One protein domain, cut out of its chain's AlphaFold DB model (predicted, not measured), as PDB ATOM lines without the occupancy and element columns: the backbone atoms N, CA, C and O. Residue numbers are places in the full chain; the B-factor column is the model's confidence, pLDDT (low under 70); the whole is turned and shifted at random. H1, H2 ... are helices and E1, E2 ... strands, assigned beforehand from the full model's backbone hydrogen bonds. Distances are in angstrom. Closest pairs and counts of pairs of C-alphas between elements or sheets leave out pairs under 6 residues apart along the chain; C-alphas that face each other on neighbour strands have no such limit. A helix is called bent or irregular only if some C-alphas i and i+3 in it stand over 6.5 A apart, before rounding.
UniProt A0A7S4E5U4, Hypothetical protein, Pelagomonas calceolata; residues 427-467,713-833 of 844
ATOM      1  N   GLN A 427     169.352  83.344 178.281       51.38
ATOM      2  CA  GLN A 427     169.126  83.650 179.702       51.38
ATOM      3  C   GLN A 427     170.359  83.386 180.577       51.38
ATOM      4  O   GLN A 427     170.586  84.129 181.527       51.38
ATOM      5  N   GLU A 428     171.182  82.392 180.242       52.84
ATOM      6  CA  GLU A 428     172.476  82.174 180.902       52.84
ATOM      7  C   GLU A 428     173.453  83.290 180.516       52.84
ATOM      8  O   GLU A 428     173.984  83.957 181.403       52.84
ATOM      9  N   ARG A 429     173.545  83.634 179.218       55.56
ATOM     10  CA  ARG A 429     174.318  84.807 178.759       55.56
ATOM     11  C   ARG A 429     173.854  86.101 179.439       55.56
ATOM     12  O   ARG A 429     174.675  86.909 179.852       55.56
ATOM     13  N   LEU A 430     172.546  86.301 179.619       55.44
ATOM     14  CA  LEU A 430     172.002  87.447 180.364       55.44
ATOM     15  C   LEU A 430     172.533  87.520 181.810       55.44
ATOM     16  O   LEU A 430     172.806  88.616 182.297       55.44
ATOM     17  N   GLY A 431     172.678  86.372 182.480       57.97
ATOM     18  CA  GLY A 431     173.239  86.270 183.828       57.97
ATOM     19  C   GLY A 431     174.740  86.559 183.871       57.97
ATOM     20  O   GLY A 431     175.181  87.344 184.707       57.97
ATOM     21  N   GLU A 432     175.512  85.997 182.943       58.38
ATOM     22  CA  GLU A 432     176.956  86.243 182.837       58.38
ATOM     23  C   GLU A 432     177.278  87.695 182.499       58.38
ATOM     24  O   GLU A 432     178.090  88.313 183.179       58.38
ATOM     25  N   TYR A 433     176.613  88.274 181.495       56.91
ATOM     26  CA  TYR A 433     176.802  89.681 181.148       56.91
ATOM     27  C   TYR A 433     176.403  90.591 182.315       56.91
ATOM     28  O   TYR A 433     177.116  91.554 182.588       56.91
ATOM     29  N   LYS A 434     175.332  90.274 183.060       63.56
ATOM     30  CA  LYS A 434     175.006  90.986 184.305       63.56
ATOM     31  C   LYS A 434     176.155  90.889 185.318       63.56
ATOM     32  O   LYS A 434     176.582  91.919 185.825       63.56
ATOM     33  N   ALA A 435     176.676  89.690 185.580       62.09
ATOM     34  CA  ALA A 435     177.768  89.478 186.530       62.09
ATOM     35  C   ALA A 435     179.077  90.163 186.092       62.09
ATOM     36  O   ALA A 435     179.754  90.767 186.922       62.09
ATOM     37  N   PHE A 436     179.408  90.147 184.799       60.53
ATOM     38  CA  PHE A 436     180.515  90.908 184.217       60.53
ATOM     39  C   PHE A 436     180.333  92.410 184.462       60.53
ATOM     40  O   PHE A 436     181.223  93.057 185.005       60.53
ATOM     41  N   TYR A 437     179.154  92.959 184.157       59.28
ATOM     42  CA  TYR A 437     178.833  94.365 184.410       59.28
ATOM     43  C   TYR A 437     178.773  94.733 185.905       59.28
ATOM     44  O   TYR A 437     178.996  95.888 186.245       59.28
ATOM     45  N   GLU A 438     178.496  93.794 186.810       64.94
ATOM     46  CA  GLU A 438     178.526  94.042 188.260       64.94
ATOM     47  C   GLU A 438     179.948  93.961 188.858       64.94
ATOM     48  O   GLU A 438     180.175  94.519 189.930       64.94
ATOM     49  N   ASN A 439     180.913  93.333 188.167       61.91
ATOM     50  CA  ASN A 439     182.288  93.130 188.656       61.91
ATOM     51  C   ASN A 439     183.388  93.865 187.856       61.91
ATOM     52  O   ASN A 439     184.516  93.982 188.339       61.91
ATOM     53  N   LEU A 440     183.104  94.364 186.646       60.16
ATOM     54  CA  LEU A 440     184.085  95.033 185.782       60.16
ATOM     55  C   LEU A 440     184.602  96.337 186.408       60.16
ATOM     56  O   LEU A 440     183.875  97.320 186.522       60.16
ATOM     57  N   GLN A 441     185.895  96.390 186.719       63.56
ATOM     58  CA  GLN A 441     186.563  97.606 187.181       63.56
ATOM     59  C   GLN A 441     187.141  98.392 186.001       63.56
ATOM     60  O   GLN A 441     188.077  97.942 185.337       63.56
ATOM     61  N   VAL A 442     186.603  99.585 185.735       55.44
ATOM     62  CA  VAL A 442     187.044 100.419 184.612       55.44
ATOM     63  C   VAL A 442     188.232 101.281 185.040       55.44
ATOM     64  O   VAL A 442     188.089 102.251 185.784       55.44
ATOM     65  N   THR A 443     189.420 100.910 184.561       56.16
ATOM     66  CA  THR A 443     190.725 101.512 184.898       56.16
ATOM     67  C   THR A 443     191.243 102.525 183.868       56.16
ATOM     68  O   THR A 443     192.293 103.130 184.078       56.16
ATOM     69  N   SER A 444     190.525 102.728 182.760       46.47
ATOM     70  CA  SER A 444     190.836 103.701 181.703       46.47
ATOM     71  C   SER A 444     189.560 104.144 180.965       46.47
ATOM     72  O   SER A 444     188.478 103.618 181.212       46.47
ATOM     73  N   GLY A 445     189.658 105.130 180.067       46.28
ATOM     74  CA  GLY A 445     188.563 105.574 179.186       46.28
ATOM     75  C   GLY A 445     187.492 106.461 179.842       46.28
ATOM     76  O   GLY A 445     187.159 107.508 179.294       46.28
ATOM     77  N   LEU A 446     186.983 106.106 181.026       50.66
ATOM     78  CA  LEU A 446     185.977 106.916 181.729       50.66
ATOM     79  C   LEU A 446     186.597 108.079 182.538       50.66
ATOM     80  O   LEU A 446     187.707 107.949 183.059       50.66
ATOM     81  N   PRO A 447     185.892 109.220 182.705       46.81
ATOM     82  CA  PRO A 447     186.354 110.315 183.557       46.81
ATOM     83  C   PRO A 447     186.582 109.856 185.004       46.81
ATOM     84  O   PRO A 447     185.671 109.347 185.652       46.81
ATOM     85  N   GLY A 448     187.801 110.051 185.511       57.84
ATOM     86  CA  GLY A 448     188.209 109.604 186.848       57.84
ATOM     87  C   GLY A 448     188.726 108.162 186.925       57.84
ATOM     88  O   GLY A 448     189.236 107.786 187.974       57.84
ATOM     89  N   ALA A 449     188.663 107.384 185.839       58.78
ATOM     90  CA  ALA A 449     189.229 106.039 185.782       58.78
ATOM     91  C   ALA A 449     190.765 106.064 185.812       58.78
ATOM     92  O   ALA A 449     191.404 106.742 185.002       58.78
ATOM     93  N   SER A 450     191.367 105.272 186.697       68.06
ATOM     94  CA  SER A 450     192.791 104.928 186.643       68.06
ATOM     95  C   SER A 450     193.046 103.527 187.210       68.06
ATOM     96  O   SER A 450     192.183 102.934 187.856       68.06
ATOM     97  N   SER A 451     194.261 103.003 187.042       67.75
ATOM     98  CA  SER A 451     194.699 101.761 187.700       67.75
ATOM     99  C   SER A 451     194.800 101.861 189.231       67.75
ATOM    100  O   SER A 451     194.812 100.833 189.901       67.75
ATOM    101  N   SER A 452     194.854 103.073 189.796       73.50
ATOM    102  CA  SER A 452     194.828 103.334 191.245       73.50
ATOM    103  C   SER A 452     193.470 103.836 191.752       73.50
ATOM    104  O   SER A 452     193.304 104.093 192.945       73.50
ATOM    105  N   SER A 453     192.500 104.025 190.859       64.62
ATOM    106  CA  SER A 453     191.147 104.510 191.141       64.62
ATOM    107  C   SER A 453     190.203 104.023 190.033       64.62
ATOM    108  O   SER A 453     189.789 104.812 189.179       64.62
ATOM    109  N   PRO A 454     189.897 102.714 189.980       63.19
ATOM    110  CA  PRO A 454     188.908 102.201 189.046       63.19
ATOM    111  C   PRO A 454     187.528 102.780 189.368       63.19
ATOM    112  O   PRO A 454     187.138 102.866 190.534       63.19
ATOM    113  N   VAL A 455     186.770 103.133 188.333       48.34
ATOM    114  CA  VAL A 455     185.351 103.491 188.465       48.34
ATOM    115  C   VAL A 455     184.463 102.293 188.110       48.34
ATOM    116  O   VAL A 455     184.865 101.449 187.300       48.34
ATOM    117  N   PRO A 456     183.261 102.181 188.707       51.09
ATOM    118  CA  PRO A 456     182.281 101.186 188.290       51.09
ATOM    119  C   PRO A 456     181.829 101.439 186.838       51.09
ATOM    120  O   PRO A 456     181.888 102.576 186.355       51.09
ATOM    121  N   PRO A 457     181.364 100.400 186.130       53.44
ATOM    122  CA  PRO A 457     180.953 100.499 184.739       53.44
ATOM    123  C   PRO A 457     179.517 101.051 184.635       53.44
ATOM    124  O   PRO A 457     178.809 101.164 185.641       53.44
ATOM    125  N   PRO A 458     179.033 101.373 183.421       53.91
ATOM    126  CA  PRO A 458     177.629 101.717 183.216       53.91
ATOM    127  C   PRO A 458     176.710 100.556 183.653       53.91
ATOM    128  O   PRO A 458     176.929  99.437 183.191       53.91
ATOM    129  N   PRO A 459     175.700 100.782 184.512       60.47
ATOM    130  CA  PRO A 459     174.886  99.705 185.085       60.47
ATOM    131  C   PRO A 459     174.044  98.931 184.055       60.47
ATOM    132  O   PRO A 459     173.600  99.477 183.044       60.47
ATOM    133  N   PHE A 460     173.802  97.650 184.353       67.62
ATOM    134  CA  PHE A 460     173.110  96.697 183.480       67.62
ATOM    135  C   PHE A 460     171.580  96.734 183.655       67.62
ATOM    136  O   PHE A 460     171.060  96.412 184.725       67.62
ATOM    137  N   TYR A 461     170.844  97.063 182.590       77.75
ATOM    138  CA  TYR A 461     169.381  97.193 182.600       77.75
ATOM    139  C   TYR A 461     168.694  96.143 181.728       77.75
ATOM    140  O   TYR A 461     168.493  96.332 180.529       77.75
ATOM    141  N   ASN A 462     168.286  95.034 182.344       81.06
ATOM    142  CA  ASN A 462     167.538  93.973 181.673       81.06
ATOM    143  C   ASN A 462     166.103  94.410 181.328       81.06
ATOM    144  O   ASN A 462     165.241  94.450 182.205       81.06
ATOM    145  N   LEU A 463     165.830  94.649 180.042       84.88
ATOM    146  CA  LEU A 463     164.498  94.972 179.516       84.88
ATOM    147  C   LEU A 463     163.825  93.771 178.820       84.88
ATOM    148  O   LEU A 463     162.790  93.930 178.174       84.88
ATOM    149  N   THR A 464     164.393  92.562 178.918       76.69
ATOM    150  CA  THR A 464     163.913  91.381 178.171       76.69
ATOM    151  C   THR A 464     162.760  90.652 178.869       76.69
ATOM    152  O   THR A 464     161.793  90.234 178.217       76.69
ATOM    153  N   ILE A 465     162.843  90.490 180.197       69.50
ATOM    154  CA  ILE A 465     161.960  89.610 180.973       69.50
ATOM    155  C   ILE A 465     160.811  90.408 181.596       69.50
ATOM    156  O   ILE A 465     160.998  91.164 182.543       69.50
ATOM    157  N   GLY A 466     159.579  90.142 181.154       60.00
ATOM    158  CA  GLY A 466     158.356  90.564 181.852       60.00
ATOM    159  C   GLY A 466     158.077  89.751 183.120       60.00
ATOM    160  O   GLY A 466     156.986  89.197 183.265       60.00
ATOM    161  N   GLY A 467     159.081  89.551 183.973       65.50
ATOM    162  CA  GLY A 467     158.918  89.084 185.350       65.50
ATOM    163  C   GLY A 467     158.648  90.289 186.245       65.50
ATOM    164  O   GLY A 467     159.096  91.382 185.918       65.50
ATOM    165  N   TYR A 713     152.194  98.344 192.997       86.56
ATOM    166  CA  TYR A 713     153.354  98.048 192.147       86.56
ATOM    167  C   TYR A 713     153.109  98.456 190.689       86.56
ATOM    168  O   TYR A 713     153.833  99.296 190.156       86.56
ATOM    169  N   MET A 714     152.061  97.926 190.047       86.94
ATOM    170  CA  MET A 714     151.784  98.219 188.631       86.94
ATOM    171  C   MET A 714     151.434  99.693 188.362       86.94
ATOM    172  O   MET A 714     151.966 100.233 187.392       86.94
ATOM    173  N   PRO A 715     150.686 100.409 189.229       87.62
ATOM    174  CA  PRO A 715     150.558 101.865 189.127       87.62
ATOM    175  C   PRO A 715     151.899 102.613 189.189       87.62
ATOM    176  O   PRO A 715     152.060 103.629 188.518       87.62
ATOM    177  N   SER A 716     152.886 102.102 189.938       88.56
ATOM    178  CA  SER A 716     154.238 102.675 189.975       88.56
ATOM    179  C   SER A 716     155.040 102.375 188.704       88.56
ATOM    180  O   SER A 716     155.777 103.240 188.238       88.56
ATOM    181  N   VAL A 717     154.906 101.183 188.108       89.81
ATOM    182  CA  VAL A 717     155.506 100.879 186.791       89.81
ATOM    183  C   VAL A 717     154.909 101.792 185.719       89.81
ATOM    184  O   VAL A 717     155.645 102.374 184.924       89.81
ATOM    185  N   TRP A 718     153.585 101.962 185.731       90.12
ATOM    186  CA  TRP A 718     152.872 102.833 184.803       90.12
ATOM    187  C   TRP A 718     153.323 104.295 184.923       90.12
ATOM    188  O   TRP A 718     153.894 104.834 183.977       90.12
ATOM    189  N   GLU A 719     153.117 104.929 186.081       90.56
ATOM    190  CA  GLU A 719     153.343 106.372 186.240       90.56
ATOM    191  C   GLU A 719     154.828 106.762 186.270       90.56
ATOM    192  O   GLU A 719     155.169 107.828 185.758       90.56
ATOM    193  N   LYS A 720     155.720 105.929 186.835       89.44
ATOM    194  CA  LYS A 720     157.144 106.285 186.993       89.44
ATOM    195  C   LYS A 720     158.067 105.780 185.893       89.44
ATOM    196  O   LYS A 720     159.110 106.390 185.697       89.44
ATOM    197  N   LEU A 721     157.742 104.680 185.209       90.81
ATOM    198  CA  LEU A 721     158.613 104.113 184.170       90.81
ATOM    199  C   LEU A 721     157.996 104.260 182.782       90.81
ATOM    200  O   LEU A 721     158.564 104.907 181.905       90.81
ATOM    201  N   GLN A 722     156.826 103.660 182.572       92.44
ATOM    202  CA  GLN A 722     156.285 103.468 181.232       92.44
ATOM    203  C   GLN A 722     155.728 104.752 180.627       92.44
ATOM    204  O   GLN A 722     156.023 105.049 179.478       92.44
ATOM    205  N   LYS A 723     154.951 105.531 181.379       91.38
ATOM    206  CA  LYS A 723     154.340 106.776 180.900       91.38
ATOM    207  C   LYS A 723     155.390 107.838 180.510       91.38
ATOM    208  O   LYS A 723     155.260 108.387 179.415       91.38
ATOM    209  N   PRO A 724     156.471 108.071 181.287       90.94
ATOM    210  CA  PRO A 724     157.618 108.860 180.829       90.94
ATOM    211  C   PRO A 724     158.338 108.254 179.617       90.94
ATOM    212  O   PRO A 724     158.659 108.972 178.673       90.94
ATOM    213  N   MET A 725     158.562 106.933 179.604       92.81
ATOM    214  CA  MET A 725     159.227 106.270 178.477       92.81
ATOM    215  C   MET A 725     158.403 106.341 177.187       92.81
ATOM    216  O   MET A 725     158.982 106.492 176.121       92.81
ATOM    217  N   LEU A 726     157.070 106.303 177.256       94.38
ATOM    218  CA  LEU A 726     156.194 106.486 176.097       94.38
ATOM    219  C   LEU A 726     156.322 107.888 175.503       94.38
ATOM    220  O   LEU A 726     156.427 108.001 174.288       94.38
ATOM    221  N   ALA A 727     156.387 108.936 176.330       91.62
ATOM    222  CA  ALA A 727     156.653 110.290 175.840       91.62
ATOM    223  C   ALA A 727     158.028 110.372 175.149       91.62
ATOM    224  O   ALA A 727     158.130 110.855 174.024       91.62
ATOM    225  N   PHE A 728     159.065 109.798 175.766       92.31
ATOM    226  CA  PHE A 728     160.408 109.742 175.184       92.31
ATOM    227  C   PHE A 728     160.457 108.951 173.863       92.31
ATOM    228  O   PHE A 728     161.142 109.354 172.929       92.31
ATOM    229  N   VAL A 729     159.719 107.842 173.754       94.44
ATOM    230  CA  VAL A 729     159.599 107.044 172.523       94.44
ATOM    231  C   VAL A 729     158.788 107.791 171.458       94.44
ATOM    232  O   VAL A 729     159.179 107.773 170.293       94.44
ATOM    233  N   ASP A 730     157.704 108.482 171.826       93.50
ATOM    234  CA  ASP A 730     156.911 109.315 170.908       93.50
ATOM    235  C   ASP A 730     157.767 110.433 170.278       93.50
ATOM    236  O   ASP A 730     157.639 110.691 169.081       93.50
ATOM    237  N   GLU A 731     158.685 111.034 171.046       93.12
ATOM    238  CA  GLU A 731     159.667 112.022 170.571       93.12
ATOM    239  C   GLU A 731     160.756 111.417 169.662       93.12
ATOM    240  O   GLU A 731     161.214 112.072 168.722       93.12
ATOM    241  N   HIS A 732     161.185 110.173 169.915       91.62
ATOM    242  CA  HIS A 732     162.427 109.628 169.350       91.62
ATOM    243  C   HIS A 732     162.286 108.534 168.291       91.62
ATOM    244  O   HIS A 732     163.203 108.365 167.481       91.62
ATOM    245  N   LYS A 733     161.156 107.825 168.219       93.50
ATOM    246  CA  LYS A 733     160.942 106.697 167.288       93.50
ATOM    247  C   LYS A 733     161.248 107.039 165.816       93.50
ATOM    248  O   LYS A 733     161.901 106.266 165.113       93.50
ATOM    249  N   ALA A 734     160.916 108.261 165.388       90.00
ATOM    250  CA  ALA A 734     161.220 108.768 164.047       90.00
ATOM    251  C   ALA A 734     162.731 108.969 163.790       90.00
ATOM    252  O   ALA A 734     163.198 108.731 162.678       90.00
ATOM    253  N   ARG A 735     163.514 109.360 164.810       90.88
ATOM    254  CA  ARG A 735     164.990 109.433 164.743       90.88
ATOM    255  C   ARG A 735     165.617 108.038 164.724       90.88
ATOM    256  O   ARG A 735     166.628 107.828 164.056       90.88
ATOM    257  N   TRP A 736     165.027 107.087 165.444       91.69
ATOM    258  CA  TRP A 736     165.509 105.707 165.512       91.69
ATOM    259  C   TRP A 736     165.248 104.910 164.228       91.69
ATOM    260  O   TRP A 736     166.099 104.101 163.846       91.69
ATOM    261  N   GLY A 737     164.130 105.179 163.544       89.75
ATOM    262  CA  GLY A 737     163.667 104.428 162.373       89.75
ATOM    263  C   GLY A 737     162.723 103.283 162.749       89.75
ATOM    264  O   GLY A 737     162.907 102.162 162.282       89.75
ATOM    265  N   CYS A 738     161.768 103.549 163.642       94.44
ATOM    266  CA  CYS A 738     160.760 102.598 164.110       94.44
ATOM    267  C   CYS A 738     159.428 103.299 164.440       94.44
ATOM    268  O   CYS A 738     159.369 104.524 164.557       94.44
ATOM    269  N   ASP A 739     158.368 102.517 164.641       94.56
ATOM    270  CA  ASP A 739     157.120 102.963 165.280       94.56
ATOM    271  C   ASP A 739     156.604 101.861 166.227       94.56
ATOM    272  O   ASP A 739     157.195 100.785 166.317       94.56
ATOM    273  N   TYR A 740     155.523 102.097 166.966       95.44
ATOM    274  CA  TYR A 740     154.867 101.065 167.761       95.44
ATOM    275  C   TYR A 740     154.187 100.030 166.868       95.44
ATOM    276  O   TYR A 740     153.462 100.385 165.941       95.44
ATOM    277  N   LEU A 741     154.299  98.751 167.233       93.56
ATOM    278  CA  LEU A 741     153.459  97.708 166.632       93.56
ATOM    279  C   LEU A 741     151.981  97.891 167.035       93.56
ATOM    280  O   LEU A 741     151.069  97.698 166.237       93.56
ATOM    281  N   ALA A 742     151.770  98.287 168.291       93.50
ATOM    282  CA  ALA A 742     150.589  98.982 168.787       93.50
ATOM    283  C   ALA A 742     151.025  99.778 170.027       93.50
ATOM    284  O   ALA A 742     151.813  99.269 170.830       93.50
ATOM    285  N   ARG A 743     150.568 101.027 170.176       93.81
ATOM    286  CA  ARG A 743     150.924 101.855 171.342       93.81
ATOM    287  C   ARG A 743     150.161 101.326 172.571       93.81
ATOM    288  O   ARG A 743     148.943 101.196 172.467       93.81
ATOM    289  N   PRO A 744     150.837 100.999 173.689       92.75
ATOM    290  CA  PRO A 744     150.201 100.378 174.851       92.75
ATOM    291  C   PRO A 744     149.249 101.329 175.580       92.75
ATOM    292  O   PRO A 744     149.470 102.544 175.613       92.75
ATOM    293  N   ASP A 745     148.250 100.738 176.233       88.31
ATOM    294  CA  ASP A 745     147.276 101.434 177.084       88.31
ATOM    295  C   ASP A 745     147.685 101.404 178.572       88.31
ATOM    296  O   ASP A 745     147.216 102.219 179.366       88.31
ATOM    297  N   GLY A 746     148.576 100.477 178.952       84.56
ATOM    298  CA  GLY A 746     149.049 100.277 180.323       84.56
ATOM    299  C   GLY A 746     150.260  99.331 180.426       84.56
ATOM    300  O   GLY A 746     150.844  98.958 179.403       84.56
ATOM    301  N   PRO A 747     150.677  98.945 181.647       84.31
ATOM    302  CA  PRO A 747     151.834  98.074 181.871       84.31
ATOM    303  C   PRO A 747     151.607  96.624 181.417       84.31
ATOM    304  O   PRO A 747     150.466  96.179 181.298       84.31
ATOM    305  N   PRO A 748     152.686  95.846 181.171       82.62
ATOM    306  CA  PRO A 748     154.088  96.116 181.537       82.62
ATOM    307  C   PRO A 748     155.049  96.411 180.372       82.62
ATOM    308  O   PRO A 748     156.266  96.445 180.592       82.62
ATOM    309  N   PHE A 749     154.544  96.536 179.141       91.44
ATOM    310  CA  PHE A 749     155.368  96.470 177.933       91.44
ATOM    311  C   PHE A 749     155.275  97.711 177.043       91.44
ATOM    312  O   PHE A 749     154.237  98.357 176.944       91.44
ATOM    313  N   ILE A 750     156.355  97.984 176.314       93.94
ATOM    314  CA  ILE A 750     156.339  98.828 175.113       93.94
ATOM    315  C   ILE A 750     156.827  97.957 173.956       93.94
ATOM    316  O   ILE A 750     157.821  97.246 174.105       93.94
ATOM    317  N   THR A 751     156.119  97.974 172.822       95.06
ATOM    318  CA  THR A 751     156.460  97.150 171.653       95.06
ATOM    319  C   THR A 751     156.605  97.995 170.394       95.06
ATOM    320  O   THR A 751     155.665  98.684 169.998       95.06
ATOM    321  N   LEU A 752     157.770  97.897 169.755       95.69
ATOM    322  CA  LEU A 752     158.148  98.626 168.548       95.69
ATOM    323  C   LEU A 752     158.337  97.665 167.371       95.69
ATOM    324  O   LEU A 752     158.892  96.578 167.534       95.69
ATOM    325  N   ASP A 753     157.916  98.084 166.184       94.25
ATOM    326  CA  ASP A 753     158.349  97.488 164.924       94.25
ATOM    327  C   ASP A 753     159.705  98.089 164.545       94.25
ATOM    328  O   ASP A 753     159.846  99.304 164.401       94.25
ATOM    329  N   VAL A 754     160.720  97.234 164.440       94.25
ATOM    330  CA  VAL A 754     162.113  97.609 164.173       94.25
ATOM    331  C   VAL A 754     162.647  96.958 162.897       94.25
ATOM    332  O   VAL A 754     163.861  96.895 162.715       94.25
ATOM    333  N   ARG A 755     161.780  96.470 161.997       92.88
ATOM    334  CA  ARG A 755     162.196  95.808 160.744       92.88
ATOM    335  C   ARG A 755     163.132  96.684 159.908       92.88
ATOM    336  O   ARG A 755     164.272  96.288 159.669       92.88
ATOM    337  N   ASP A 756     162.705  97.901 159.590       91.69
ATOM    338  CA  ASP A 756     163.482  98.892 158.837       91.69
ATOM    339  C   ASP A 756     164.801  99.253 159.546       91.69
ATOM    340  O   ASP A 756     165.827  99.477 158.905       91.69
ATOM    341  N   LYS A 757     164.809  99.264 160.887       91.69
ATOM    342  CA  LYS A 757     166.006  99.504 161.709       91.69
ATOM    343  C   LYS A 757     167.006  98.348 161.631       91.69
ATOM    344  O   LYS A 757     168.204  98.601 161.511       91.69
ATOM    345  N   LEU A 758     166.538  97.101 161.687       91.25
ATOM    346  CA  LEU A 758     167.373  95.905 161.538       91.25
ATOM    347  C   LEU A 758     167.980  95.825 160.132       91.25
ATOM    348  O   LEU A 758     169.187  95.614 160.002       91.25
ATOM    349  N   GLU A 759     167.168  96.072 159.098       91.50
ATOM    350  CA  GLU A 759     167.615  96.142 157.703       91.50
ATOM    351  C   GLU A 759     168.649  97.259 157.510       91.50
ATOM    352  O   GLU A 759     169.754  96.997 157.038       91.50
ATOM    353  N   LYS A 760     168.358  98.480 157.985       90.62
ATOM    354  CA  LYS A 760     169.281  99.624 157.917       90.62
ATOM    355  C   LYS A 760     170.604  99.374 158.642       90.62
ATOM    356  O   LYS A 760     171.626  99.873 158.189       90.62
ATOM    357  N   LEU A 761     170.614  98.645 159.759       86.19
ATOM    358  CA  LEU A 761     171.851  98.284 160.470       86.19
ATOM    359  C   LEU A 761     172.620  97.139 159.793       86.19
ATOM    360  O   LEU A 761     173.816  96.968 160.053       86.19
ATOM    361  N   GLY A 762     171.956  96.355 158.944       88.44
ATOM    362  CA  GLY A 762     172.479  95.106 158.406       88.44
ATOM    363  C   GLY A 762     172.567  94.002 159.465       88.44
ATOM    364  O   GLY A 762     173.548  93.259 159.482       88.44
ATOM    365  N   LEU A 763     171.599  93.918 160.389       81.31
ATOM    366  CA  LEU A 763     171.605  92.995 161.533       81.31
ATOM    367  C   LEU A 763     170.389  92.062 161.554       81.31
ATOM    368  O   LEU A 763     169.272  92.431 161.208       81.31
ATOM    369  N   SER A 764     170.604  90.840 162.035       84.44
ATOM    370  CA  SER A 764     169.537  89.879 162.329       84.44
ATOM    371  C   SER A 764     168.849  90.158 163.677       84.44
ATOM    372  O   SER A 764     169.397  90.825 164.557       84.44
ATOM    373  N   ASN A 765     167.678  89.544 163.899       80.88
ATOM    374  CA  ASN A 765     166.992  89.544 165.203       80.88
ATOM    375  C   ASN A 765     167.866  89.005 166.354       80.88
ATOM    376  O   ASN A 765     167.683  89.405 167.504       80.88
ATOM    377  N   LYS A 766     168.797  88.081 166.065       76.81
ATOM    378  CA  LYS A 766     169.791  87.598 167.038       76.81
ATOM    379  C   LYS A 766     170.896  88.638 167.249       76.81
ATOM    380  O   LYS A 766     171.221  88.947 168.387       76.81
ATOM    381  N   GLY A 767     171.397  89.232 166.165       75.62
ATOM    382  CA  GLY A 767     172.455  90.240 166.203       75.62
ATOM    383  C   GLY A 767     172.098  91.492 166.995       75.62
ATOM    384  O   GLY A 767     172.907  91.954 167.790       75.62
ATOM    385  N   PHE A 768     170.878  92.015 166.852       81.44
ATOM    386  CA  PHE A 768     170.450  93.180 167.635       81.44
ATOM    387  C   PHE A 768     170.218  92.844 169.119       81.44
ATOM    388  O   PHE A 768     170.582  93.635 169.988       81.44
ATOM    389  N   ARG A 769     169.683  91.648 169.426       79.25
ATOM    390  CA  ARG A 769     169.612  91.118 170.804       79.25
ATOM    391  C   ARG A 769     171.000  91.085 171.442       79.25
ATOM    392  O   ARG A 769     171.197  91.687 172.493       79.25
ATOM    393  N   GLU A 770     171.955  90.438 170.783       72.69
ATOM    394  CA  GLU A 770     173.338  90.309 171.248       72.69
ATOM    395  C   GLU A 770     174.031  91.677 171.386       72.69
ATOM    396  O   GLU A 770     174.637  91.952 172.416       72.69
ATOM    397  N   LEU A 771     173.880  92.581 170.413       69.38
ATOM    398  CA  LEU A 771     174.426  93.941 170.491       69.38
ATOM    399  C   LEU A 771     173.855  94.715 171.694       69.38
ATOM    400  O   LEU A 771     174.608  95.347 172.431       69.38
ATOM    401  N   SER A 772     172.544  94.621 171.946       74.88
ATOM    402  CA  SER A 772     171.908  95.248 173.118       74.88
ATOM    403  C   SER A 772     172.364  94.634 174.454       74.88
ATOM    404  O   SER A 772     172.488  95.348 175.452       74.88
ATOM    405  N   LEU A 773     172.684  93.333 174.463       71.25
ATOM    406  CA  LEU A 773     173.240  92.605 175.607       71.25
ATOM    407  C   LEU A 773     174.678  93.038 175.917       71.25
ATOM    408  O   LEU A 773     174.964  93.406 177.056       71.25
ATOM    409  N   ARG A 774     175.550  93.088 174.900       67.88
ATOM    410  CA  ARG A 774     176.929  93.600 175.017       67.88
ATOM    411  C   ARG A 774     176.975  95.070 175.427       67.88
ATOM    412  O   ARG A 774     177.910  95.494 176.091       67.88
ATOM    413  N   LEU A 775     175.937  95.833 175.084       66.81
ATOM    414  CA  LEU A 775     175.742  97.213 175.527       66.81
ATOM    415  C   LEU A 775     175.049  97.347 176.892       66.81
ATOM    416  O   LEU A 775     174.813  98.470 177.341       66.81
ATOM    417  N   GLY A 776     174.765  96.252 177.595       64.75
ATOM    418  CA  GLY A 776     174.262  96.280 178.970       64.75
ATOM    419  C   GLY A 776     172.829  96.797 179.114       64.75
ATOM    420  O   GLY A 776     172.409  97.138 180.216       64.75
ATOM    421  N   CYS A 777     172.060  96.863 178.027       73.94
ATOM    422  CA  CYS A 777     170.623  97.115 178.081       73.94
ATOM    423  C   CYS A 777     169.887  96.170 177.119       73.94
ATOM    424  O   CYS A 777     169.377  96.596 176.079       73.94
ATOM    425  N   PRO A 778     169.887  94.854 177.417       80.06
ATOM    426  CA  PRO A 778     169.319  93.857 176.529       80.06
ATOM    427  C   PRO A 778     167.807  94.028 176.390       80.06
ATOM    428  O   PRO A 778     167.072  94.095 177.380       80.06
ATOM    429  N   VAL A 779     167.345  94.024 175.141       82.19
ATOM    430  CA  VAL A 779     165.929  94.050 174.747       82.19
ATOM    431  C   VAL A 779     165.538  92.739 174.066       82.19
ATOM    432  O   VAL A 779     166.369  92.068 173.452       82.19
ATOM    433  N   LEU A 780     164.268  92.341 174.163       84.25
ATOM    434  CA  LEU A 780     163.780  91.173 173.427       84.25
ATOM    435  C   LEU A 780     163.397  91.604 172.006       84.25
ATOM    436  O   LEU A 780     162.468  92.390 171.859       84.25
ATOM    437  N   VAL A 781     164.061  91.074 170.975       85.75
ATOM    438  CA  VAL A 781     163.695  91.315 169.565       85.75
ATOM    439  C   VAL A 781     163.476  90.002 168.833       85.75
ATOM    440  O   VAL A 781     164.390  89.181 168.782       85.75
ATOM    441  N   ASP A 782     162.307  89.804 168.232       82.69
ATOM    442  CA  ASP A 782     162.035  88.632 167.398       82.69
ATOM    443  C   ASP A 782     161.079  88.945 166.243       82.69
ATOM    444  O   ASP A 782     160.182  89.771 166.378       82.69
ATOM    445  N   THR A 783     161.274  88.316 165.079       84.81
ATOM    446  CA  THR A 783     160.530  88.602 163.825       84.81
ATOM    447  C   THR A 783     160.471  90.087 163.403       84.81
ATOM    448  O   THR A 783     159.607  90.488 162.630       84.81
ATOM    449  N   GLY A 784     161.415  90.912 163.869       87.06
ATOM    450  CA  GLY A 784     161.441  92.361 163.649       87.06
ATOM    451  C   GLY A 784     160.657  93.183 164.671       87.06
ATOM    452  O   GLY A 784     160.556  94.396 164.522       87.06
ATOM    453  N   VAL A 785     160.129  92.551 165.720       90.50
ATOM    454  CA  VAL A 785     159.363  93.187 166.794       90.50
ATOM    455  C   VAL A 785     160.214  93.245 168.063       90.50
ATOM    456  O   VAL A 785     160.637  92.214 168.583       90.50
ATOM    457  N   LEU A 786     160.456  94.455 168.570       93.50
ATOM    458  CA  LEU A 786     161.193  94.730 169.804       93.50
ATOM    459  C   LEU A 786     160.206  94.947 170.955       93.50
ATOM    460  O   LEU A 786     159.366  95.839 170.883       93.50
ATOM    461  N   ARG A 787     160.336  94.180 172.044       92.06
ATOM    462  CA  ARG A 787     159.585  94.361 173.295       92.06
ATOM    463  C   ARG A 787     160.507  94.797 174.434       92.06
ATOM    464  O   ARG A 787     161.427  94.072 174.813       92.06
ATOM    465  N   ILE A 788     160.174  95.936 175.029       92.19
ATOM    466  CA  ILE A 788     160.711  96.447 176.293       92.19
ATOM    467  C   ILE A 788     159.802  95.971 177.430       92.19
ATOM    468  O   ILE A 788     158.583  96.125 177.343       92.19
ATOM    469  N   ALA A 789     160.377  95.420 178.499       90.56
ATOM    470  CA  ALA A 789     159.686  95.076 179.739       90.56
ATOM    471  C   ALA A 789     160.174  95.952 180.903       90.56
ATOM    472  O   ALA A 789     161.375  96.111 181.093       90.56
ATOM    473  N   LEU A 790     159.237  96.496 181.689       86.31
ATOM    474  CA  LEU A 790     159.533  97.490 182.737       86.31
ATOM    475  C   LEU A 790     159.280  96.998 184.172       86.31
ATOM    476  O   LEU A 790     159.378  97.773 185.116       86.31
ATOM    477  N   THR A 791     158.979  95.712 184.357       83.19
ATOM    478  CA  THR A 791     158.669  95.113 185.670       83.19
ATOM    479  C   THR A 791     159.862  94.438 186.353       83.19
ATOM    480  O   THR A 791     159.700  93.820 187.398       83.19
ATOM    481  N   GLY A 792     161.066  94.537 185.780       81.62
ATOM    482  CA  GLY A 792     162.292  93.939 186.327       81.62
ATOM    483  C   GLY A 792     162.946  94.726 187.472       81.62
ATOM    484  O   GLY A 792     164.078  94.419 187.838       81.62
ATOM    485  N   PHE A 793     162.275  95.748 188.009       83.31
ATOM    486  CA  PHE A 793     162.829  96.712 188.964       83.31
ATOM    487  C   PHE A 793     161.959  96.806 190.219       83.31
ATOM    488  O   PHE A 793     160.742  96.641 190.140       83.31
ATOM    489  N   ASP A 794     162.563  97.096 191.375       83.81
ATOM    490  CA  ASP A 794     161.788  97.377 192.586       83.81
ATOM    491  C   ASP A 794     161.160  98.780 192.555       83.81
ATOM    492  O   ASP A 794     161.781  99.753 192.114       83.81
ATOM    493  N   LYS A 795     159.959  98.886 193.133       86.19
ATOM    494  CA  LYS A 795     159.152 100.106 193.234       86.19
ATOM    495  C   LYS A 795     159.898 101.296 193.853       86.19
ATOM    496  O   LYS A 795     159.608 102.434 193.481       86.19
ATOM    497  N   SER A 796     160.837 101.060 194.773       85.38
ATOM    498  CA  SER A 796     161.660 102.110 195.393       85.38
ATOM    499  C   SER A 796     162.711 102.705 194.448       85.38
ATOM    500  O   SER A 796     163.107 103.852 194.635       85.38
ATOM    501  N   LYS A 797     163.130 101.962 193.413       85.75
ATOM    502  CA  LYS A 797     164.222 102.334 192.497       85.75
ATOM    503  C   LYS A 797     163.743 102.951 191.179       85.75
ATOM    504  O   LYS A 797     164.573 103.422 190.407       85.75
ATOM    505  N   HIS A 798     162.433 102.970 190.906       87.44
ATOM    506  CA  HIS A 798     161.879 103.403 189.612       87.44
ATOM    507  C   HIS A 798     162.381 104.787 189.153       87.44
ATOM    508  O   HIS A 798     162.807 104.926 188.009       87.44
ATOM    509  N   ASP A 799     162.387 105.788 190.042       82.12
ATOM    510  CA  ASP A 799     162.820 107.155 189.696       82.12
ATOM    511  C   ASP A 799     164.334 107.246 189.408       82.12
ATOM    512  O   ASP A 799     164.779 108.135 188.686       82.12
ATOM    513  N   GLU A 800     165.133 106.328 189.965       83.31
ATOM    514  CA  GLU A 800     166.594 106.299 189.831       83.31
ATOM    515  C   GLU A 800     167.050 105.562 188.561       83.31
ATOM    516  O   GLU A 800     168.040 105.947 187.935       83.31
ATOM    517  N   VAL A 801     166.325 104.507 188.165       82.81
ATOM    518  CA  VAL A 801     166.670 103.701 186.983       82.81
ATOM    519  C   VAL A 801     166.189 104.327 185.677       82.81
ATOM    520  O   VAL A 801     166.891 104.203 184.676       82.81
ATOM    521  N   LEU A 802     165.041 105.025 185.662       83.56
ATOM    522  CA  LEU A 802     164.457 105.543 184.417       83.56
ATOM    523  C   LEU A 802     165.443 106.388 183.584       83.56
ATOM    524  O   LEU A 802     165.620 106.043 182.416       83.56
ATOM    525  N   PRO A 803     166.108 107.443 184.106       78.06
ATOM    526  CA  PRO A 803     166.946 108.308 183.268       78.06
ATOM    527  C   PRO A 803     168.085 107.537 182.590       78.06
ATOM    528  O   PRO A 803     168.369 107.743 181.413       78.06
ATOM    529  N   LYS A 804     168.671 106.587 183.327       80.19
ATOM    530  CA  LYS A 804     169.776 105.728 182.888       80.19
ATOM    531  C   LYS A 804     169.316 104.716 181.831       80.19
ATOM    532  O   LYS A 804     170.041 104.446 180.878       80.19
ATOM    533  N   ILE A 805     168.090 104.197 181.958       82.25
ATOM    534  CA  ILE A 805     167.462 103.348 180.935       82.25
ATOM    535  C   ILE A 805     167.191 104.151 179.654       82.25
ATOM    536  O   ILE A 805     167.485 103.652 178.572       82.25
ATOM    537  N   LEU A 806     166.665 105.380 179.748       82.81
ATOM    538  CA  LEU A 806     166.378 106.215 178.569       82.81
ATOM    539  C   LEU A 806     167.656 106.581 177.800       82.81
ATOM    540  O   LEU A 806     167.689 106.427 176.580       82.81
ATOM    541  N   GLU A 807     168.719 106.983 178.505       76.94
ATOM    542  CA  GLU A 807     170.049 107.232 177.929       76.94
ATOM    543  C   GLU A 807     170.574 106.003 177.166       76.94
ATOM    544  O   GLU A 807     170.977 106.093 176.003       76.94
ATOM    545  N   ARG A 808     170.536 104.829 177.807       76.94
ATOM    546  CA  ARG A 808     171.090 103.590 177.246       76.94
ATOM    547  C   ARG A 808     170.260 103.047 176.081       76.94
ATOM    548  O   ARG A 808     170.830 102.548 175.109       76.94
ATOM    549  N   LEU A 809     168.936 103.183 176.157       81.94
ATOM    550  CA  LEU A 809     168.009 102.823 175.088       81.94
ATOM    551  C   LEU A 809     168.187 103.735 173.869       81.94
ATOM    552  O   LEU A 809     168.276 103.220 172.759       81.94
ATOM    553  N   ASP A 810     168.296 105.057 174.049       84.19
ATOM    554  CA  ASP A 810     168.556 105.976 172.933       84.19
ATOM    555  C   ASP A 810     169.922 105.719 172.292       84.19
ATOM    556  O   ASP A 810     170.023 105.695 171.067       84.19
ATOM    557  N   PHE A 811     170.965 105.431 173.077       77.25
ATOM    558  CA  PHE A 811     172.260 105.045 172.511       77.25
ATOM    559  C   PHE A 811     172.133 103.836 171.568       77.25
ATOM    560  O   PHE A 811     172.552 103.921 170.418       77.25
ATOM    561  N   ILE A 812     171.485 102.748 172.003       80.69
ATOM    562  CA  ILE A 812     171.276 101.538 171.184       80.69
ATOM    563  C   ILE A 812     170.367 101.824 169.975       80.69
ATOM    564  O   ILE A 812     170.653 101.406 168.851       80.69
ATOM    565  N   MET A 813     169.265 102.544 170.186       85.38
ATOM    566  CA  MET A 813     168.253 102.796 169.158       85.38
ATOM    567  C   MET A 813     168.652 103.902 168.168       85.38
ATOM    568  O   MET A 813     168.082 103.974 167.080       85.38
ATOM    569  N   SER A 814     169.658 104.726 168.464       85.25
ATOM    570  CA  SER A 814     170.168 105.762 167.553       85.25
ATOM    571  C   SER A 814     171.251 105.283 166.582       85.25
ATOM    572  O   SER A 814     171.410 105.924 165.544       85.25
ATOM    573  N   LEU A 815     171.905 104.139 166.839       81.56
ATOM    574  CA  LEU A 815     173.002 103.599 166.015       81.56
ATOM    575  C   LEU A 815     172.696 103.576 164.502       81.56
ATOM    576  O   LEU A 815     171.590 103.207 164.076       81.56
ATOM    577  N   GLY A 816     173.692 103.937 163.692       85.19
ATOM    578  CA  GLY A 816     173.691 103.832 162.232       85.19
ATOM    579  C   GLY A 816     174.454 102.605 161.698       85.19
ATOM    580  O   GLY A 816     175.179 101.954 162.447       85.19
ATOM    581  N   PRO A 817     174.315 102.269 160.398       84.38
ATOM    582  CA  PRO A 817     175.062 101.171 159.769       84.38
ATOM    583  C   PRO A 817     176.582 101.343 159.828       84.38
ATOM    584  O   PRO A 817     177.291 100.333 159.888       84.38
ATOM    585  N   ASP A 818     177.017 102.606 159.794       81.19
ATOM    586  CA  ASP A 818     178.402 103.072 159.669       81.19
ATOM    587  C   ASP A 818     179.028 103.461 161.021       81.19
ATOM    588  O   ASP A 818     180.193 103.854 161.072       81.19
ATOM    589  N   ASP A 819     178.275 103.372 162.127       68.00
ATOM    590  CA  ASP A 819     178.857 103.522 163.460       68.00
ATOM    591  C   ASP A 819     179.862 102.389 163.698       68.00
ATOM    592  O   ASP A 819     179.536 101.211 163.546       68.00
ATOM    593  N   GLU A 820     181.069 102.748 164.133       62.69
ATOM    594  CA  GLU A 820     182.201 101.836 164.346       62.69
ATOM    595  C   GLU A 820     181.835 100.594 165.173       62.69
ATOM    596  O   GLU A 820     182.250  99.485 164.852       62.69
ATOM    597  N   ILE A 821     180.992 100.747 166.197       63.56
ATOM    598  CA  ILE A 821     180.533  99.625 167.024       63.56
ATOM    599  C   ILE A 821     179.651  98.633 166.249       63.56
ATOM    600  O   ILE A 821     179.700  97.436 166.511       63.56
ATOM    601  N   VAL A 822     178.880  99.101 165.264       59.06
ATOM    602  CA  VAL A 822     178.015  98.270 164.415       59.06
ATOM    603  C   VAL A 822     178.832  97.597 163.314       59.06
ATOM    604  O   VAL A 822     178.633  96.409 163.054       59.06
ATOM    605  N   THR A 823     179.768  98.310 162.680       65.69
ATOM    606  CA  THR A 823     180.660  97.726 161.663       65.69
ATOM    607  C   THR A 823     181.591  96.683 162.281       65.69
ATOM    608  O   THR A 823     181.620  95.549 161.807       65.69
ATOM    609  N   THR A 824     182.236  97.009 163.404       53.78
ATOM    610  CA  THR A 824     183.100  96.101 164.179       53.78
ATOM    611  C   THR A 824     182.336  94.881 164.697       53.78
ATOM    612  O   THR A 824     182.820  93.753 164.582       53.78
ATOM    613  N   PHE A 825     181.113  95.062 165.213       58.75
ATOM    614  CA  PHE A 825     180.282  93.941 165.659       58.75
ATOM    615  C   PHE A 825     179.944  92.982 164.507       58.75
ATOM    616  O   PHE A 825     180.105  91.773 164.670       58.75
ATOM    617  N   LYS A 826     179.552  93.499 163.330       68.00
ATOM    618  CA  LYS A 826     179.314  92.680 162.124       68.00
ATOM    619  C   LYS A 826     180.590  91.991 161.628       68.00
ATOM    620  O   LYS A 826     180.522  90.834 161.229       68.00
ATOM    621  N   GLN A 827     181.737  92.672 161.673       58.09
ATOM    622  CA  GLN A 827     183.026  92.137 161.220       58.09
ATOM    623  C   GLN A 827     183.494  90.949 162.069       58.09
ATOM    624  O   GLN A 827     183.906  89.934 161.512       58.09
ATOM    625  N   TYR A 828     183.416  91.050 163.400       46.47
ATOM    626  CA  TYR A 828     183.819  89.958 164.296       46.47
ATOM    627  C   TYR A 828     182.734  88.900 164.522       46.47
ATOM    628  O   TYR A 828     183.048  87.804 164.973       46.47
ATOM    629  N   ASN A 829     181.473  89.188 164.189       53.59
ATOM    630  CA  ASN A 829     180.358  88.255 164.356       53.59
ATOM    631  C   ASN A 829     179.502  88.173 163.068       53.59
ATOM    632  O   ASN A 829     178.322  88.539 163.086       53.59
ATOM    633  N   PRO A 830     180.048  87.696 161.931       54.22
ATOM    634  CA  PRO A 830     179.357  87.735 160.635       54.22
ATOM    635  C   PRO A 830     178.038  86.944 160.606       54.22
ATOM    636  O   PRO A 830     177.122  87.316 159.879       54.22
ATOM    637  N   PHE A 831     177.889  85.918 161.453       60.78
ATOM    638  CA  PHE A 831     176.628  85.188 161.661       60.78
ATOM    639  C   PHE A 831     175.464  86.082 162.135       60.78
ATOM    640  O   PHE A 831     174.300  85.794 161.860       60.78
ATOM    641  N   TYR A 832     175.758  87.184 162.831       64.19
ATOM    642  CA  TYR A 832     174.743  88.113 163.323       64.19
ATOM    643  C   TYR A 832     174.309  89.168 162.305       64.19
ATOM    644  O   TYR A 832     173.258  89.790 162.513       64.19
ATOM    645  N   ALA A 833     175.055  89.353 161.213       69.62
ATOM    646  CA  ALA A 833     174.655  90.232 160.124       69.62
ATOM    647  C   ALA A 833     173.391  89.709 159.412       69.62
ATOM    648  O   ALA A 833     173.103  88.512 159.388       69.62
TER     649      ALA A 833
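AT A GLANCE: This is residues 427 to 467 and 713 to 833 of the 844 residues of the protein "Hypothetical protein" of Pelagomonas calceolata (UniProt A0A7S4E5U4). A small three-stranded sheet has H2 and H4 over one face, H2 at the E1 edge and H4 at the E2 edge, and the long helix H5 lies side by side with H2, running the same way. H3 and H6 lie toward one end of this body, while H1 leads into a long loop that reaches far out around Ser 452. The printed part has 162 residues, with six named helices and three named strands in the order H1 H2 E1 H3 H4 E2 E3 H5 H6; the sheet order is E1 - E3 - E2, antiparallel throughout, and the class is mostly helix. The whole is compact, with a radius of gyration of the C-alphas of 16.1 A and spans of 49 by 39 by 30 A.

IN THESE COORDINATES: H1, residues 427 to 439, begins at C-alpha 427 (169.126, 83.650, 179.702) and is 18.5 A long. After the cut comes H2, residues 713 to 736, 30.3 A long, from C-alpha 713 (153.354, 98.048, 192.147). It has a kink of 47 degrees near residue 730 and is irregular, with C-alphas 731 and 734 7.5 A apart. E1 is residues 749 to 753, 13.4 A; H3 is residues 755 to 761; H4 is residues 765 to 774, 14.5 A. E2, residues 780 to 782, and E3, residues 785 to 789, form a hairpin. H5, residues 798 to 814, is 23.7 A long and only just irregular, with C-alphas 800 and 803 6.9 A apart. H6, residues 820 to 828, ends at C-alpha 828 (183.819, 89.958, 164.296).

HOW THE PARTS SIT: E3 is the inner strand. N 752 and O 786 of E1 and E3 are 2.8 A apart, and N 787 and O 780 of E3 and E2 are 2.8 A apart, both within hydrogen-bond range. E1, H3 H4 and E2 make a split strand-helix-strand unit, two strands running the same way with E3 between them, and its crossover is right-handed. H2 and H4 are on one face of the sheet, giving two layers, helices and strands. H2 runs along the strands, over E1, at a height over the sheet of 8.5 A; their closest C-alphas, Gln 722 and Ile 750, are 7.7 A apart. H5 touches H2 at a shallow tilt of 22 degrees, the same way; their closest C-alphas, Trp 736 and Ser 814, are 5.1 A apart. H1 only just touches H4, with 3 pairs of C-alphas within 8 A, through residues 430 to 433 alone; the closest are Leu 430 and Leu 773, 7.1 A. H3 only grazes the sheet, with residues 755 to 758. H6 is close to H4 but not clearly touching, the C-alphas of Leu 771 and Phe 825 being closest at 7.6 A. In H1, H3 and H6 every O i to N i+4 pair is within hydrogen-bond range; in H2 16 of 20 are, in H4 5 of 6, in H5 11 of 13.

THE WHOLE: The C-alphas farthest apart, Ser 452 and Ala 742, are 49.8 A apart. Residues 468 to 712 are not printed, and C-alphas 467 and 713 are 12.6 A apart across the cut. The link from H2 to E1 is long. Mean pLDDT of the printed part is 77.3; 55 residues are under 70, among them 427 to 451 and 819 to 833.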